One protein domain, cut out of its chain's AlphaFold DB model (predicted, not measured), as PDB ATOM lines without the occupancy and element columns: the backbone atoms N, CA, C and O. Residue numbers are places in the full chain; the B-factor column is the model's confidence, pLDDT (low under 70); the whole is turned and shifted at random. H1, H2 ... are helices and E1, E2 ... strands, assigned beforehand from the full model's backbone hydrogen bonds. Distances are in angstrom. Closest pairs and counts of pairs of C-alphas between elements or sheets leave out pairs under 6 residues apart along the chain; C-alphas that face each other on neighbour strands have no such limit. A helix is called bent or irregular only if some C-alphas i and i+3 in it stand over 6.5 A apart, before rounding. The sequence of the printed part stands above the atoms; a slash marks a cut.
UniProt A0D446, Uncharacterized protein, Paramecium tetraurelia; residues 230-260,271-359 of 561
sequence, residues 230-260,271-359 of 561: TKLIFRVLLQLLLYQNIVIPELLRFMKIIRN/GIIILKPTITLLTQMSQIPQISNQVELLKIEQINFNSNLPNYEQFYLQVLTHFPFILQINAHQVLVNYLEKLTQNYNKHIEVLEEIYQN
ATOM      1  N   THR A 230     168.480 247.416 395.825       78.31
ATOM      2  CA  THR A 230     169.829 247.171 395.280       78.31
ATOM      3  C   THR A 230     169.831 246.774 393.808       78.31
ATOM      4  O   THR A 230     170.727 247.173 393.070       78.31
ATOM      5  N   LYS A 231     168.836 246.000 393.366       80.19
ATOM      6  CA  LYS A 231     168.702 245.560 391.975       80.19
ATOM      7  C   LYS A 231     168.251 246.713 391.074       80.19
ATOM      8  O   LYS A 231     168.784 246.857 389.980       80.19
ATOM      9  N   LEU A 232     167.355 247.569 391.570       83.56
ATOM     10  CA  LEU A 232     166.943 248.785 390.869       83.56
ATOM     11  C   LEU A 232     168.107 249.781 390.735       83.56
ATOM     12  O   LEU A 232     168.367 250.254 389.633       83.56
ATOM     13  N   ILE A 233     168.837 250.055 391.822       85.94
ATOM     14  CA  ILE A 233     170.024 250.927 391.801       85.94
ATOM     15  C   ILE A 233     171.052 250.383 390.810       85.94
ATOM     16  O   ILE A 233     171.535 251.129 389.965       85.94
ATOM     17  N   PHE A 234     171.338 249.079 390.864       86.75
ATOM     18  CA  PHE A 234     172.246 248.439 389.917       86.75
ATOM     19  C   PHE A 234     171.799 248.639 388.467       86.75
ATOM     20  O   PHE A 234     172.600 249.059 387.637       86.75
ATOM     21  N   ARG A 235     170.519 248.375 388.168       88.81
ATOM     22  CA  ARG A 235     169.956 248.539 386.823       88.81
ATOM     23  C   ARG A 235     170.135 249.966 386.319       88.81
ATOM     24  O   ARG A 235     170.550 250.162 385.182       88.81
ATOM     25  N   VAL A 236     169.841 250.947 387.170       89.25
ATOM     26  CA  VAL A 236     169.955 252.366 386.834       89.25
ATOM     27  C   VAL A 236     171.405 252.758 386.587       89.25
ATOM     28  O   VAL A 236     171.700 253.314 385.535       89.25
ATOM     29  N   LEU A 237     172.320 252.418 387.500       89.25
ATOM     30  CA  LEU A 237     173.743 252.722 387.344       89.25
ATOM     31  C   LEU A 237     174.328 252.065 386.091       89.25
ATOM     32  O   LEU A 237     175.030 252.721 385.327       89.25
ATOM     33  N   LEU A 238     174.001 250.795 385.838       90.25
ATOM     34  CA  LEU A 238     174.471 250.085 384.653       90.25
ATOM     35  C   LEU A 238     173.953 250.740 383.367       90.25
ATOM     36  O   LEU A 238     174.723 250.956 382.437       90.25
ATOM     37  N   GLN A 239     172.678 251.133 383.331       90.88
ATOM     38  CA  GLN A 239     172.100 251.810 382.172       90.88
ATOM     39  C   GLN A 239     172.708 253.205 381.943       90.88
ATOM     40  O   GLN A 239     172.941 253.585 380.797       90.88
ATOM     41  N   LEU A 240     173.013 253.952 383.011       90.12
ATOM     42  CA  LEU A 240     173.712 255.238 382.911       90.12
ATOM     43  C   LEU A 240     175.124 255.076 382.334       90.12
ATOM     44  O   LEU A 240     175.508 255.845 381.454       90.12
ATOM     45  N   LEU A 241     175.873 254.058 382.770       87.69
ATOM     46  CA  LEU A 241     177.189 253.744 382.203       87.69
ATOM     47  C   LEU A 241     177.091 253.374 380.720       87.69
ATOM     48  O   LEU A 241     177.870 253.881 379.913       87.69
ATOM     49  N   LEU A 242     176.093 252.566 380.345       89.12
ATOM     50  CA  LEU A 242     175.853 252.205 378.947       89.12
ATOM     51  C   LEU A 242     175.542 253.425 378.076       89.12
ATOM     52  O   LEU A 242     176.088 253.524 376.977       89.12
ATOM     53  N   TYR A 243     174.748 254.384 378.566       88.06
ATOM     54  CA  TYR A 243     174.508 255.648 377.854       88.06
ATOM     55  C   TYR A 243     175.786 256.464 377.640       88.06
ATOM     56  O   TYR A 243     175.926 257.106 376.602       88.06
ATOM     57  N   GLN A 244     176.738 256.405 378.573       83.38
ATOM     58  CA  GLN A 244     178.047 257.052 378.432       83.38
ATOM     59  C   GLN A 244     179.068 256.209 377.646       83.38
ATOM     60  O   GLN A 244     180.228 256.599 377.535       83.38
ATOM     61  N   ASN A 245     178.663 255.067 377.077       82.50
ATOM     62  CA  ASN A 245     179.546 254.097 376.417       82.50
ATOM     63  C   ASN A 245     180.677 253.569 377.322       82.50
ATOM     64  O   ASN A 245     181.745 253.200 376.829       82.50
ATOM     65  N   ILE A 246     180.446 253.515 378.633       84.00
ATOM     66  CA  ILE A 246     181.395 252.990 379.615       84.00
ATOM     67  C   ILE A 246     181.053 251.532 379.888       84.00
ATOM     68  O   ILE A 246     179.915 251.197 380.223       84.00
ATOM     69  N   VAL A 247     182.052 250.664 379.765       86.06
ATOM     70  CA  VAL A 247     181.930 249.231 380.028       86.06
ATOM     71  C   VAL A 247     183.003 248.834 381.039       86.06
ATOM     72  O   VAL A 247     184.138 249.290 380.935       86.06
ATOM     73  N   ILE A 248     182.634 248.013 382.024       89.00
ATOM     74  CA  ILE A 248     183.504 247.593 383.134       89.00
ATOM     75  C   ILE A 248     183.583 246.060 383.125       89.00
ATOM     76  O   ILE A 248     182.760 245.415 383.781       89.00
ATOM     77  N   PRO A 249     184.512 245.457 382.360       85.88
ATOM     78  CA  PRO A 249     184.589 244.008 382.152       85.88
ATOM     79  C   PRO A 249     184.521 243.184 383.446       85.88
ATOM     80  O   PRO A 249     183.878 242.137 383.481       85.88
ATOM     81  N   GLU A 250     185.098 243.688 384.535       88.19
ATOM     82  CA  GLU A 250     185.147 243.073 385.864       88.19
ATOM     83  C   GLU A 250     183.762 242.746 386.434       88.19
ATOM     84  O   GLU A 250     183.636 241.836 387.256       88.19
ATOM     85  N   LEU A 251     182.706 243.417 385.959       87.19
ATOM     86  CA  LEU A 251     181.320 243.104 386.309       87.19
ATOM     87  C   LEU A 251     180.944 241.647 386.001       87.19
ATOM     88  O   LEU A 251     180.119 241.069 386.713       87.19
ATOM     89  N   LEU A 252     181.574 241.030 384.994       88.50
ATOM     90  CA  LEU A 252     181.359 239.623 384.653       88.50
ATOM     91  C   LEU A 252     181.695 238.679 385.817       88.50
ATOM     92  O   LEU A 252     180.990 237.692 386.013       88.50
ATOM     93  N   ARG A 253     182.683 239.012 386.664       87.50
ATOM     94  CA  ARG A 253     183.073 238.188 387.829       87.50
ATOM     95  C   ARG A 253     181.938 238.012 388.843       87.50
ATOM     96  O   ARG A 253     181.944 237.076 389.635       87.50
ATOM     97  N   PHE A 254     180.946 238.902 388.828       85.38
ATOM     98  CA  PHE A 254     179.797 238.849 389.732       85.38
ATOM     99  C   PHE A 254     178.576 238.140 389.127       85.38
ATOM    100  O   PHE A 254     177.523 238.084 389.778       85.38
ATOM    101  N   MET A 255     178.684 237.603 387.906       86.38
ATOM    102  CA  MET A 255     177.633 236.779 387.313       86.38
ATOM    103  C   MET A 255     177.537 235.424 388.012       86.38
ATOM    104  O   MET A 255     178.541 234.772 388.288       86.38
ATOM    105  N   LYS A 256     176.310 234.996 388.322       84.06
ATOM    106  CA  LYS A 256     176.013 233.711 388.966       84.06
ATOM    107  C   LYS A 256     174.714 233.130 388.420       84.06
ATOM    108  O   LYS A 256     173.765 233.869 388.159       84.06
ATOM    109  N   ILE A 257     174.645 231.803 388.328       79.94
ATOM    110  CA  ILE A 257     173.384 231.087 388.116       79.94
ATOM    111  C   ILE A 257     172.695 230.898 389.469       79.94
ATOM    112  O   ILE A 257     173.260 230.306 390.389       79.94
ATOM    113  N   ILE A 258     171.455 231.367 389.587       74.06
ATOM    114  CA  ILE A 258     170.572 231.056 390.716       74.06
ATOM    115  C   ILE A 258     169.523 230.050 390.256       74.06
ATOM    116  O   ILE A 258     168.920 230.212 389.197       74.06
ATOM    117  N   ARG A 259     169.294 229.011 391.062       65.81
ATOM    118  CA  ARG A 259     168.228 228.027 390.847       65.81
ATOM    119  C   ARG A 259     167.010 228.406 391.682       65.81
ATOM    120  O   ARG A 259     167.157 228.727 392.860       65.81
ATOM    121  N   ASN A 260     165.816 228.320 391.099       54.81
ATOM    122  CA  ASN A 260     164.578 228.412 391.871       54.81
ATOM    123  C   ASN A 260     164.413 227.110 392.664       54.81
ATOM    124  O   ASN A 260     164.074 226.066 392.119       54.81
ATOM    125  N   GLY A 271     167.714 227.423 385.688       62.00
ATOM    126  CA  GLY A 271     168.555 228.461 386.293       62.00
ATOM    127  C   GLY A 271     168.236 229.845 385.722       62.00
ATOM    128  O   GLY A 271     167.647 229.951 384.653       62.00
ATOM    129  N   ILE A 272     168.620 230.905 386.428       71.38
ATOM    130  CA  ILE A 272     168.628 232.283 385.917       71.38
ATOM    131  C   ILE A 272     170.043 232.823 386.115       71.38
ATOM    132  O   ILE A 272     170.560 232.786 387.235       71.38
ATOM    133  N   ILE A 273     170.668 233.314 385.046       76.00
ATOM    134  CA  ILE A 273     171.918 234.068 385.113       76.00
ATOM    135  C   ILE A 273     171.581 235.483 385.572       76.00
ATOM    136  O   ILE A 273     170.841 236.224 384.922       76.00
ATOM    137  N   ILE A 274     172.150 235.864 386.708       79.44
ATOM    138  CA  ILE A 274     172.062 237.223 387.222       79.44
ATOM    139  C   ILE A 274     173.452 237.764 387.517       79.44
ATOM    140  O   ILE A 274     174.370 237.013 387.833       79.44
ATOM    141  N   LEU A 275     173.580 239.083 387.508       79.31
ATOM    142  CA  LEU A 275     174.715 239.772 388.103       79.31
ATOM    143  C   LEU A 275     174.319 240.118 389.538       79.31
ATOM    144  O   LEU A 275     173.261 240.713 389.755       79.31
ATOM    145  N   LYS A 276     175.089 239.664 390.531       78.69
ATOM    146  CA  LYS A 276     174.768 239.895 391.945       78.69
ATOM    147  C   LYS A 276     175.456 241.182 392.412       78.69
ATOM    148  O   LYS A 276     176.631 241.113 392.773       78.69
ATOM    149  N   PRO A 277     174.763 242.337 392.454       75.50
ATOM    150  CA  PRO A 277     175.394 243.574 392.884       75.50
ATOM    151  C   PRO A 277     175.723 243.503 394.371       75.50
ATOM    152  O   PRO A 277     174.846 243.257 395.208       75.50
ATOM    153  N   THR A 278     176.989 243.727 394.707       79.56
ATOM    154  CA  THR A 278     177.381 244.019 396.081       79.56
ATOM    155  C   THR A 278     177.232 245.508 396.339       79.56
ATOM    156  O   THR A 278     177.333 246.342 395.445       79.56
ATOM    157  N   ILE A 279     177.020 245.841 397.603       78.31
ATOM    158  CA  ILE A 279     177.011 247.215 398.099       78.31
ATOM    159  C   ILE A 279     178.299 247.950 397.685       78.31
ATOM    160  O   ILE A 279     178.234 249.058 397.169       78.31
ATOM    161  N   THR A 280     179.454 247.288 397.814       78.31
ATOM    162  CA  THR A 280     180.756 247.820 397.385       78.31
ATOM    163  C   THR A 280     180.807 248.137 395.893       78.31
ATOM    164  O   THR A 280     181.334 249.181 395.516       78.31
ATOM    165  N   LEU A 281     180.225 247.280 395.054       81.81
ATOM    166  CA  LEU A 281     180.189 247.477 393.611       81.81
ATOM    167  C   LEU A 281     179.300 248.662 393.222       81.81
ATOM    168  O   LEU A 281     179.684 249.466 392.380       81.81
ATOM    169  N   LEU A 282     178.134 248.803 393.859       83.88
ATOM    170  CA  LEU A 282     177.256 249.956 393.638       83.88
ATOM    171  C   LEU A 282     177.966 251.262 393.993       83.88
ATOM    172  O   LEU A 282     177.897 252.219 393.224       83.88
ATOM    173  N   THR A 283     178.701 251.271 395.109       80.94
ATOM    174  CA  THR A 283     179.526 252.413 395.506       80.94
ATOM    175  C   THR A 283     180.572 252.733 394.439       80.94
ATOM    176  O   THR A 283     180.643 253.874 393.992       80.94
ATOM    177  N   GLN A 284     181.332 251.739 393.973       81.25
ATOM    178  CA  GLN A 284     182.346 251.932 392.929       81.25
ATOM    179  C   GLN A 284     181.747 252.485 391.632       81.25
ATOM    180  O   GLN A 284     182.277 253.439 391.073       81.25
ATOM    181  N   MET A 285     180.612 251.938 391.184       85.50
ATOM    182  CA  MET A 285     179.923 252.424 389.987       85.50
ATOM    183  C   MET A 285     179.448 253.869 390.162       85.50
ATOM    184  O   MET A 285     179.622 254.678 389.259       85.50
ATOM    185  N   SER A 286     178.894 254.216 391.327       84.50
ATOM    186  CA  SER A 286     178.413 255.576 391.604       84.50
ATOM    187  C   SER A 286     179.524 256.632 391.645       84.50
ATOM    188  O   SER A 286     179.248 257.806 391.445       84.50
ATOM    189  N   GLN A 287     180.774 256.221 391.869       84.81
ATOM    190  CA  GLN A 287     181.938 257.111 391.935       84.81
ATOM    191  C   GLN A 287     182.587 257.378 390.571       84.81
ATOM    192  O   GLN A 287     183.588 258.090 390.502       84.81
ATOM    193  N   ILE A 288     182.052 256.814 389.485       83.94
ATOM    194  CA  ILE A 288     182.592 257.016 388.139       83.94
ATOM    195  C   ILE A 288     182.342 258.473 387.713       83.94
ATOM    196  O   ILE A 288     181.179 258.862 387.564       83.94
ATOM    197  N   PRO A 289     183.399 259.279 387.475       81.69
ATOM    198  CA  PRO A 289     183.260 260.721 387.246       81.69
ATOM    199  C   PRO A 289     182.326 261.083 386.091       81.69
ATOM    200  O   PRO A 289     181.638 262.093 386.124       81.69
ATOM    201  N   GLN A 290     182.266 260.245 385.060       85.62
ATOM    202  CA  GLN A 290     181.462 260.489 383.865       85.62
ATOM    203  C   GLN A 290     179.948 260.390 384.103       85.62
ATOM    204  O   GLN A 290     179.179 260.854 383.262       85.62
ATOM    205  N   ILE A 291     179.514 259.771 385.207       83.44
ATOM    206  CA  ILE A 291     178.095 259.691 385.577       83.44
ATOM    207  C   ILE A 291     177.768 260.450 386.868       83.44
ATOM    208  O   ILE A 291     176.628 260.377 387.326       83.44
ATOM    209  N   SER A 292     178.726 261.183 387.454       84.12
ATOM    210  CA  SER A 292     178.558 261.831 388.763       84.12
ATOM    211  C   SER A 292     177.365 262.785 388.784       84.12
ATOM    212  O   SER A 292     176.515 262.683 389.656       84.12
ATOM    213  N   ASN A 293     177.203 263.621 387.756       84.38
ATOM    214  CA  ASN A 293     176.088 264.572 387.684       84.38
ATOM    215  C   ASN A 293     174.723 263.859 387.664       84.38
ATOM    216  O   ASN A 293     173.756 264.317 388.267       84.38
ATOM    217  N   GLN A 294     174.616 262.719 386.975       88.00
ATOM    218  CA  GLN A 294     173.390 261.918 386.934       88.00
ATOM    219  C   GLN A 294     173.148 261.194 388.265       88.00
ATOM    220  O   GLN A 294     172.006 261.063 388.702       88.00
ATOM    221  N   VAL A 295     174.217 260.736 388.915       84.69
ATOM    222  CA  VAL A 295     174.203 260.117 390.248       84.69
ATOM    223  C   VAL A 295     173.770 261.136 391.315       84.69
ATOM    224  O   VAL A 295     172.953 260.799 392.178       84.69
ATOM    225  N   GLU A 296     174.221 262.387 391.211       83.56
ATOM    226  CA  GLU A 296     173.820 263.520 392.055       83.56
ATOM    227  C   GLU A 296     172.333 263.858 391.879       83.56
ATOM    228  O   GLU A 296     171.599 263.944 392.867       83.56
ATOM    229  N   LEU A 297     171.844 263.949 390.633       84.50
ATOM    230  CA  LEU A 297     170.414 264.148 390.336       84.50
ATOM    231  C   LEU A 297     169.540 263.057 390.964       84.50
ATOM    232  O   LEU A 297     168.462 263.325 391.489       84.50
ATOM    233  N   LEU A 298     170.029 261.818 390.949       81.88
ATOM    234  CA  LEU A 298     169.361 260.679 391.570       81.88
ATOM    235  C   LEU A 298     169.531 260.617 393.094       81.88
ATOM    236  O   LEU A 298     168.967 259.720 393.727       81.88
ATOM    237  N   LYS A 299     170.282 261.556 393.684       77.38
ATOM    238  CA  LYS A 299     170.615 261.627 395.113       77.38
ATOM    239  C   LYS A 299     171.240 260.332 395.633       77.38
ATOM    240  O   LYS A 299     170.946 259.877 396.737       77.38
ATOM    241  N   ILE A 300     172.080 259.715 394.803       73.06
ATOM    242  CA  ILE A 300     172.857 258.523 395.169       73.06
ATOM    243  C   ILE A 300     174.078 258.929 396.013       73.06
ATOM    244  O   ILE A 300     174.590 258.147 396.819       73.06
ATOM    245  N   GLU A 301     174.525 260.175 395.875       56.22
ATOM    246  CA  GLU A 301     175.638 260.739 396.625       56.22
ATOM    247  C   GLU A 301     175.249 260.910 398.105       56.22
ATOM    248  O   GLU A 301     174.232 261.519 398.416       56.22
ATOM    249  N   GLN A 302     176.066 260.363 399.016       50.47
ATOM    250  CA  GLN A 302     175.852 260.191 400.473       50.47
ATOM    251  C   GLN A 302     175.203 258.886 400.946       50.47
ATOM    252  O   GLN A 302     175.005 258.715 402.154       50.47
ATOM    253  N   ILE A 303     174.938 257.911 400.074       50.03
ATOM    254  CA  ILE A 303     174.570 256.584 400.571       50.03
ATOM    255  C   ILE A 303     175.824 255.962 401.193       50.03
ATOM    256  O   ILE A 303     176.706 255.443 400.509       50.03
ATOM    257  N   ASN A 304     175.904 256.012 402.523       50.03
ATOM    258  CA  ASN A 304     176.798 255.167 403.295       50.03
ATOM    259  C   ASN A 304     176.255 253.741 403.146       50.03
ATOM    260  O   ASN A 304     175.497 253.226 403.963       50.03
ATOM    261  N   PHE A 305     176.575 253.143 402.006       55.78
ATOM    262  CA  PHE A 305     176.108 251.846 401.540       55.78
ATOM    263  C   PHE A 305     176.478 250.740 402.553       55.78
ATOM    264  O   PHE A 305     175.805 249.717 402.633       55.78
ATOM    265  N   ASN A 306     177.449 251.005 403.432       51.81
ATOM    266  CA  ASN A 306     177.793 250.177 404.585       51.81
ATOM    267  C   ASN A 306     176.739 250.162 405.717       51.81
ATOM    268  O   ASN A 306     176.843 249.300 406.588       51.81
ATOM    269  N   SER A 307     175.747 251.065 405.743       51.81
ATOM    270  CA  SER A 307     174.761 251.131 406.835       51.81
ATOM    271  C   SER A 307     173.303 251.416 406.452       51.81
ATOM    272  O   SER A 307     172.452 250.930 407.186       51.81
ATOM    273  N   ASN A 308     172.960 252.096 405.346       56.47
ATOM    274  CA  ASN A 308     171.555 252.226 404.904       56.47
ATOM    275  C   ASN A 308     171.422 252.473 403.392       56.47
ATOM    276  O   ASN A 308     171.978 253.430 402.868       56.47
ATOM    277  N   LEU A 309     170.640 251.635 402.702       64.81
ATOM    278  CA  LEU A 309     170.218 251.854 401.311       64.81
ATOM    279  C   LEU A 309     169.219 253.024 401.225       64.81
ATOM    280  O   LEU A 309     168.479 253.250 402.185       64.81
ATOM    281  N   PRO A 310     169.133 253.732 400.083       68.19
ATOM    282  CA  PRO A 310     168.129 254.768 399.897       68.19
ATOM    283  C   PRO A 310     166.732 254.145 399.965       68.19
ATOM    284  O   PRO A 310     166.527 252.987 399.569       68.19
ATOM    285  N   ASN A 311     165.762 254.919 400.459       74.62
ATOM    286  CA  ASN A 311     164.370 254.495 400.438       74.62
ATOM    287  C   ASN A 311     163.972 254.227 398.981       74.62
ATOM    288  O   ASN A 311     164.094 255.099 398.119       74.62
ATOM    289  N   TYR A 312     163.508 253.006 398.733       74.62
ATOM    290  CA  TYR A 312     163.130 252.530 397.414       74.62
ATOM    291  C   TYR A 312     162.160 253.472 396.695       74.62
ATOM    292  O   TYR A 312     162.373 253.781 395.528       74.62
ATOM    293  N   GLU A 313     161.137 253.964 397.396       70.81
ATOM    294  CA  GLU A 313     160.109 254.842 396.828       70.81
ATOM    295  C   GLU A 313     160.715 256.177 396.389       70.81
ATOM    296  O   GLU A 313     160.470 256.645 395.279       70.81
ATOM    297  N   GLN A 314     161.581 256.756 397.223       75.00
ATOM    298  CA  GLN A 314     162.260 258.009 396.900       75.00
ATOM    299  C   GLN A 314     163.196 257.839 395.704       75.00
ATOM    300  O   GLN A 314     163.149 258.651 394.784       75.00
ATOM    301  N   PHE A 315     164.002 256.774 395.684       82.00
ATOM    302  CA  PHE A 315     164.903 256.496 394.569       82.00
ATOM    303  C   PHE A 315     164.130 256.251 393.270       82.00
ATOM    304  O   PHE A 315     164.438 256.853 392.244       82.00
ATOM    305  N   TYR A 316     163.078 255.430 393.317       80.25
ATOM    306  CA  TYR A 316     162.218 255.159 392.169       80.25
ATOM    307  C   TYR A 316     161.611 256.445 391.595       80.25
ATOM    308  O   TYR A 316     161.642 256.640 390.384       80.25
ATOM    309  N   LEU A 317     161.125 257.352 392.450       75.44
ATOM    310  CA  LEU A 317     160.590 258.648 392.023       75.44
ATOM    311  C   LEU A 317     161.654 259.542 391.372       75.44
ATOM    312  O   LEU A 317     161.364 260.176 390.358       75.44
ATOM    313  N   GLN A 318     162.881 259.579 391.903       79.56
ATOM    314  CA  GLN A 318     163.978 260.320 391.263       79.56
ATOM    315  C   GLN A 318     164.285 259.756 389.869       79.56
ATOM    316  O   GLN A 318     164.411 260.513 388.907       79.56
ATOM    317  N   VAL A 319     164.330 258.427 389.730       80.00
ATOM    318  CA  VAL A 319     164.546 257.772 388.430       80.00
ATOM    319  C   VAL A 319     163.383 258.043 387.482       80.00
ATOM    320  O   VAL A 319     163.619 258.356 386.322       80.00
ATOM    321  N   LEU A 320     162.138 257.978 387.952       77.50
ATOM    322  CA  LEU A 320     160.960 258.276 387.139       77.50
ATOM    323  C   LEU A 320     160.971 259.724 386.634       77.50
ATOM    324  O   LEU A 320     160.585 259.981 385.499       77.50
ATOM    325  N   THR A 321     161.439 260.651 387.466       77.69
ATOM    326  CA  THR A 321     161.492 262.081 387.144       77.69
ATOM    327  C   THR A 321     162.594 262.389 386.131       77.69
ATOM    328  O   THR A 321     162.353 263.088 385.151       77.69
ATOM    329  N   HIS A 322     163.805 261.874 386.356       79.75
ATOM    330  CA  HIS A 322     164.982 262.259 385.573       79.75
ATOM    331  C   HIS A 322     165.300 261.300 384.421       79.75
ATOM    332  O   HIS A 322     165.827 261.725 383.396       79.75
ATOM    333  N   PHE A 323     164.969 260.014 384.560       78.31
ATOM    334  CA  PHE A 323     165.308 258.960 383.600       78.31
ATOM    335  C   PHE A 323     164.178 257.917 383.434       78.31
ATOM    336  O   PHE A 323     164.412 256.714 383.613       78.31
ATOM    337  N   PRO A 324     162.950 258.327 383.054       70.25
ATOM    338  CA  PRO A 324     161.768 257.455 383.043       70.25
ATOM    339  C   PRO A 324     161.931 256.206 382.166       70.25
ATOM    340  O   PRO A 324     161.446 255.128 382.512       70.25
ATOM    341  N   PHE A 325     162.665 256.315 381.058       72.00
ATOM    342  CA  PHE A 325     162.897 255.209 380.126       72.00
ATOM    343  C   PHE A 325     163.672 254.039 380.753       72.00
ATOM    344  O   PHE A 325     163.437 252.888 380.396       72.00
ATOM    345  N   ILE A 326     164.535 254.291 381.745       76.81
ATOM    346  CA  ILE A 326     165.294 253.231 382.435       76.81
ATOM    347  C   ILE A 326     164.357 252.275 383.189       76.81
ATOM    348  O   ILE A 326     164.668 251.098 383.374       76.81
ATOM    349  N   LEU A 327     163.192 252.760 383.627       74.31
ATOM    350  CA  LEU A 327     162.201 251.944 384.329       74.31
ATOM    351  C   LEU A 327     161.421 251.013 383.396       74.31
ATOM    352  O   LEU A 327     160.833 250.045 383.876       74.31
ATOM    353  N   GLN A 328     161.430 251.286 382.089       72.62
ATOM    354  CA  GLN A 328     160.781 250.456 381.071       72.62
ATOM    355  C   GLN A 328     161.656 249.267 380.658       72.62
ATOM    356  O   GLN A 328     161.140 248.245 380.211       72.62
ATOM    357  N   ILE A 329     162.976 249.375 380.840       68.94
ATOM    358  CA  ILE A 329     163.932 248.321 380.501       68.94
ATOM    359  C   ILE A 329     164.049 247.363 381.689       68.94
ATOM    360  O   ILE A 329     164.395 247.758 382.805       68.94
ATOM    361  N   ASN A 330     163.762 246.082 381.466       73.94
ATOM    362  CA  ASN A 330     163.904 245.070 382.509       73.94
ATOM    363  C   ASN A 330     165.393 244.743 382.775       73.94
ATOM    364  O   ASN A 330     166.266 244.979 381.943       73.94
ATOM    365  N   ALA A 331     165.708 244.186 383.949       76.12
ATOM    366  CA  ALA A 331     167.100 243.918 384.340       76.12
ATOM    367  C   ALA A 331     167.819 242.904 383.426       76.12
ATOM    368  O   ALA A 331     169.038 242.959 383.301       76.12
ATOM    369  N   HIS A 332     167.073 241.987 382.803       79.44
ATOM    370  CA  HIS A 332     167.610 241.013 381.851       79.44
ATOM    371  C   HIS A 332     168.106 241.702 380.577       79.44
ATOM    372  O   HIS A 332     169.257 241.527 380.195       79.44
ATOM    373  N   GLN A 333     167.284 242.575 379.998       81.25
ATOM    374  CA  GLN A 333     167.624 243.347 378.811       81.25
ATOM    375  C   GLN A 333     168.812 244.280 379.064       81.25
ATOM    376  O   GLN A 333     169.676 244.406 378.206       81.25
ATOM    377  N   VAL A 334     168.918 244.886 380.254       83.62
ATOM    378  CA  VAL A 334     170.105 245.689 380.603       83.62
ATOM    379  C   VAL A 334     171.382 244.839 380.588       83.62
ATOM    380  O   VAL A 334     172.416 245.310 380.123       83.62
ATOM    381  N   LEU A 335     171.327 243.584 381.052       84.62
ATOM    382  CA  LEU A 335     172.480 242.675 381.008       84.62
ATOM    383  C   LEU A 335     172.836 242.248 379.581       84.62
ATOM    384  O   LEU A 335     174.019 242.185 379.256       84.62
ATOM    385  N   VAL A 336     171.836 241.987 378.738       86.56
ATOM    386  CA  VAL A 336     172.047 241.682 377.314       86.56
ATOM    387  C   VAL A 336     172.712 242.869 376.615       86.56
ATOM    388  O   VAL A 336     173.805 242.715 376.076       86.56
ATOM    389  N   ASN A 337     172.143 244.070 376.751       88.00
ATOM    390  CA  ASN A 337     172.703 245.301 376.186       88.00
ATOM    391  C   ASN A 337     174.135 245.556 376.684       88.00
ATOM    392  O   ASN A 337     174.998 246.022 375.939       88.00
ATOM    393  N   TYR A 338     174.405 245.248 377.957       90.56
ATOM    394  CA  TYR A 338     175.742 245.344 378.528       90.56
ATOM    395  C   TYR A 338     176.734 244.389 377.854       90.56
ATOM    396  O   TYR A 338     177.826 244.812 377.471       90.56
ATOM    397  N   LEU A 339     176.359 243.120 377.671       89.88
ATOM    398  CA  LEU A 339     177.203 242.127 377.011       89.88
ATOM    399  C   LEU A 339     177.424 242.435 375.533       89.88
ATOM    400  O   LEU A 339     178.543 242.285 375.046       89.88
ATOM    401  N   GLU A 340     176.405 242.916 374.829       88.38
ATOM    402  CA  GLU A 340     176.540 243.390 373.451       88.38
ATOM    403  C   GLU A 340     177.544 244.539 373.371       88.38
ATOM    404  O   GLU A 340     178.464 244.515 372.550       88.38
ATOM    405  N   LYS A 341     177.434 245.522 374.274       89.00
ATOM    406  CA  LYS A 341     178.348 246.666 374.305       89.00
ATOM    407  C   LYS A 341     179.781 246.264 374.648       89.00
ATOM    408  O   LYS A 341     180.722 246.805 374.061       89.00
ATOM    409  N   LEU A 342     179.950 245.313 375.564       88.31
ATOM    410  CA  LEU A 342     181.242 244.718 375.896       88.31
ATOM    411  C   LEU A 342     181.826 243.963 374.699       88.31
ATOM    412  O   LEU A 342     182.997 244.133 374.384       88.31
ATOM    413  N   THR A 343     180.993 243.222 373.970       86.06
ATOM    414  CA  THR A 343     181.375 242.503 372.748       86.06
ATOM    415  C   THR A 343     181.782 243.448 371.621       86.06
ATOM    416  O   THR A 343     182.724 243.158 370.893       86.06
ATOM    417  N   GLN A 344     181.127 244.602 371.477       84.56
ATOM    418  CA  GLN A 344     181.517 245.636 370.510       84.56
ATOM    419  C   GLN A 344     182.860 246.295 370.865       84.56
ATOM    420  O   GLN A 344     183.608 246.687 369.974       84.56
ATOM    421  N   ASN A 345     183.181 246.414 372.157       83.12
ATOM    422  CA  ASN A 345     184.399 247.070 372.648       83.12
ATOM    423  C   ASN A 345     185.476 246.087 373.136       83.12
ATOM    424  O   ASN A 345     186.434 246.516 373.778       83.12
ATOM    425  N   TYR A 346     185.349 244.792 372.836       81.88
ATOM    426  CA  TYR A 346     186.161 243.739 373.457       81.88
ATOM    427  C   TYR A 346     187.672 243.941 373.265       81.88
ATOM    428  O   TYR A 346     188.439 243.720 374.197       81.88
ATOM    429  N   ASN A 347     188.096 244.463 372.105       79.88
ATOM    430  CA  ASN A 347     189.500 244.762 371.798       79.88
ATOM    431  C   ASN A 347     190.158 245.706 372.819       79.88
ATOM    432  O   ASN A 347     191.345 245.578 373.089       79.88
ATOM    433  N   LYS A 348     189.399 246.639 373.411       82.00
ATOM    434  CA  LYS A 348     189.915 247.573 374.430       82.00
ATOM    435  C   LYS A 348     190.140 246.910 375.792       82.00
ATOM    436  O   LYS A 348     190.745 247.516 376.667       82.00
ATOM    437  N   HIS A 349     189.606 245.707 375.981       81.12
ATOM    438  CA  HIS A 349     189.481 245.043 377.275       81.12
ATOM    439  C   HIS A 349     189.972 243.591 377.248       81.12
ATOM    440  O   HIS A 349     189.656 242.831 378.161       81.12
ATOM    441  N   ILE A 350     190.708 243.194 376.207       83.00
ATOM    442  CA  ILE A 350     191.041 241.791 375.945       83.00
ATOM    443  C   ILE A 350     191.782 241.130 377.113       83.00
ATOM    444  O   ILE A 350     191.332 240.089 377.575       83.00
ATOM    445  N   GLU A 351     192.816 241.769 377.666       79.81
ATOM    446  CA  GLU A 351     193.626 241.218 378.767       79.81
ATOM    447  C   GLU A 351     192.779 240.937 380.020       79.81
ATOM    448  O   GLU A 351     192.833 239.857 380.606       79.81
ATOM    449  N   VAL A 352     191.922 241.891 380.399       85.62
ATOM    450  CA  VAL A 352     191.027 241.753 381.559       85.62
ATOM    451  C   VAL A 352     189.981 240.667 381.308       85.62
ATOM    452  O   VAL A 352     189.651 239.893 382.208       85.62
ATOM    453  N   LEU A 353     189.445 240.593 380.086       87.19
ATOM    454  CA  LEU A 353     188.482 239.567 379.697       87.19
ATOM    455  C   LEU A 353     189.107 238.172 379.742       87.19
ATOM    456  O   LEU A 353     188.490 237.261 380.287       87.19
ATOM    457  N   GLU A 354     190.324 237.999 379.234       85.56
ATOM    458  CA  GLU A 354     191.057 236.734 379.310       85.56
ATOM    459  C   GLU A 354     191.250 236.278 380.755       85.56
ATOM    460  O   GLU A 354     190.915 235.139 381.080       85.56
ATOM    461  N   GLU A 355     191.695 237.175 381.641       87.94
ATOM    462  CA  GLU A 355     191.845 236.875 383.069       87.94
ATOM    463  C   GLU A 355     190.507 236.444 383.695       87.94
ATOM    464  O   GLU A 355     190.445 235.497 384.482       87.94
ATOM    465  N   ILE A 356     189.403 237.103 383.321       90.50
ATOM    466  CA  ILE A 356     188.058 236.732 383.775       90.50
ATOM    467  C   ILE A 356     187.670 235.338 383.276       90.50
ATOM    468  O   ILE A 356     187.159 234.546 384.063       90.50
ATOM    469  N   TYR A 357     187.904 235.009 382.006       90.00
ATOM    470  CA  TYR A 357     187.568 233.689 381.465       90.00
ATOM    471  C   TYR A 357     188.468 232.569 382.007       90.00
ATOM    472  O   TYR A 357     188.029 231.421 382.068       90.00
ATOM    473  N   GLN A 358     189.692 232.889 382.431       85.75
ATOM    474  CA  GLN A 358     190.599 231.962 383.115       85.75
ATOM    475  C   GLN A 358     190.275 231.803 384.609       85.75
ATOM    476  O   GLN A 358     190.709 230.835 385.236       85.75
ATOM    477  N   ASN A 359     189.500 232.720 385.194       91.38
ATOM    478  CA  ASN A 359     189.096 232.635 386.590       91.38
ATOM    479  C   ASN A 359     188.275 231.364 386.857       91.38
ATOM    480  O   ASN A 359     187.285 231.089 386.179       91.38
TER     481      ASN A 359
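What this domain is: This is residues 230 to 260 and 271 to 359 of the 561 residues of an uncharacterized protein of Paramecium tetraurelia (UniProt A0D446). One helix, H1, makes the core, with H3, H4 and H7 packed round it; H5 lies towards one end of the longest axis and H8, packed on the short H2, at the other. A narrow antiparallel ribbon of two strands, E1 and E2, leads away from these helices to a cut in the printed part. The printed part has 120 residues with eight named helices and two named strands, in the order H1, H2, E1, E2, H3, H4, H5, H6, H7, H8, and its class is mostly helix. It is compact, with a radius of gyration of the C-alphas of 14.5 A, and the C-alphas span 40 by 35 by 29 A.

How they stand to each other: H1, residues 230 to 243, is the hub, touching four other helices. H2, residues 249 to 254, is apart from H1. E1, residues 255 to 259, and E2, residues 271 to 275, are antiparallel neighbours at 148 degrees; N 256 and O 274 are 2.8 A apart and N 272 and O 258 are 2.9 A apart, both within hydrogen-bond range. H3, residues 279 to 286, touches H1 at a shallow tilt of 27 degrees, the same way, the closest C-alphas being those of Phe 234 and Leu 282 at 6.4 A. H4, residues 289 to 297, touches residues 237 to 241 of H1 alone, at a steep tilt of 54 degrees, opposite ways; the closest C-alphas, of Leu 240 and Ile 291, are 6.8 A apart. H5, residues 312 to 322, is close to H1 but not clearly touching, with the C-alphas of Val 236 and Val 319 7.8 A apart. H6, residues 324 to 327, only just touches H1, with 3 pairs of C-alphas within 8 A, the closest being those of Val 236 and Ile 326 at 6.5 A. H5 and H6 only just touch, and only at the corner, with the C-alphas of Leu 320 and Leu 327 7.0 A apart. H7, residues 331 to 344, touches H1 at a shallow tilt of 34 degrees, only just short of steep, the same way; the closest C-alphas, of Arg 235 and Ala 331, are 6.0 A apart. H8, residues 346 to 358, meets H7 only through their link and touches H2 at a shallow tilt of 29 degrees, the same way, the C-alphas of Pro 249 and Leu 353 being closest at 6.4 A. Each O i to N i+4 pair is within hydrogen-bond range in H1, H3, H5 and H7; H4 has 3 of 5, H8 7 of 9, H2 0 of 2 but 3 of 3 O i to N i+3 pairs, and H6 is too short for an O i to N i+4 pair.

Where its parts are: H1 begins at C-alpha 230, (169.829, 247.171, 395.280), and runs 19.9 A to C-alpha 243. H2 follows at 249 to 254, then E1 at 255 to 259, 13.3 A, and E2 at 271 to 275, 13.0 A. H3 is 279 to 286 and H4 289 to 297. H5, 312 to 322, is 15.4 A long, and H6 is 324 to 327. H7 begins at C-alpha 331, (167.100, 243.918, 384.340), and runs 20.1 A to C-alpha 344. H8, 15.9 A, ends at C-alpha 358, (190.599, 231.962, 383.115). H4 and H8 are irregular: C-alphas 290 and 293 are 7.8 A apart, and C-alphas 348 and 351 are 8.5 A apart.

The domain as a whole: The two C-alphas farthest apart, of Thr 321 and Gln 358, are 42.1 A apart. Residues 261 to 270 are not printed, and C-alphas 260 and 271 are 6.9 A apart across the cut. The link from H4 to H5, residues 298 to 311, is long. The mean pLDDT of the printed part is 79.7; it is under 70 at residues 259 to 260, 271, 301 to 310 and 329.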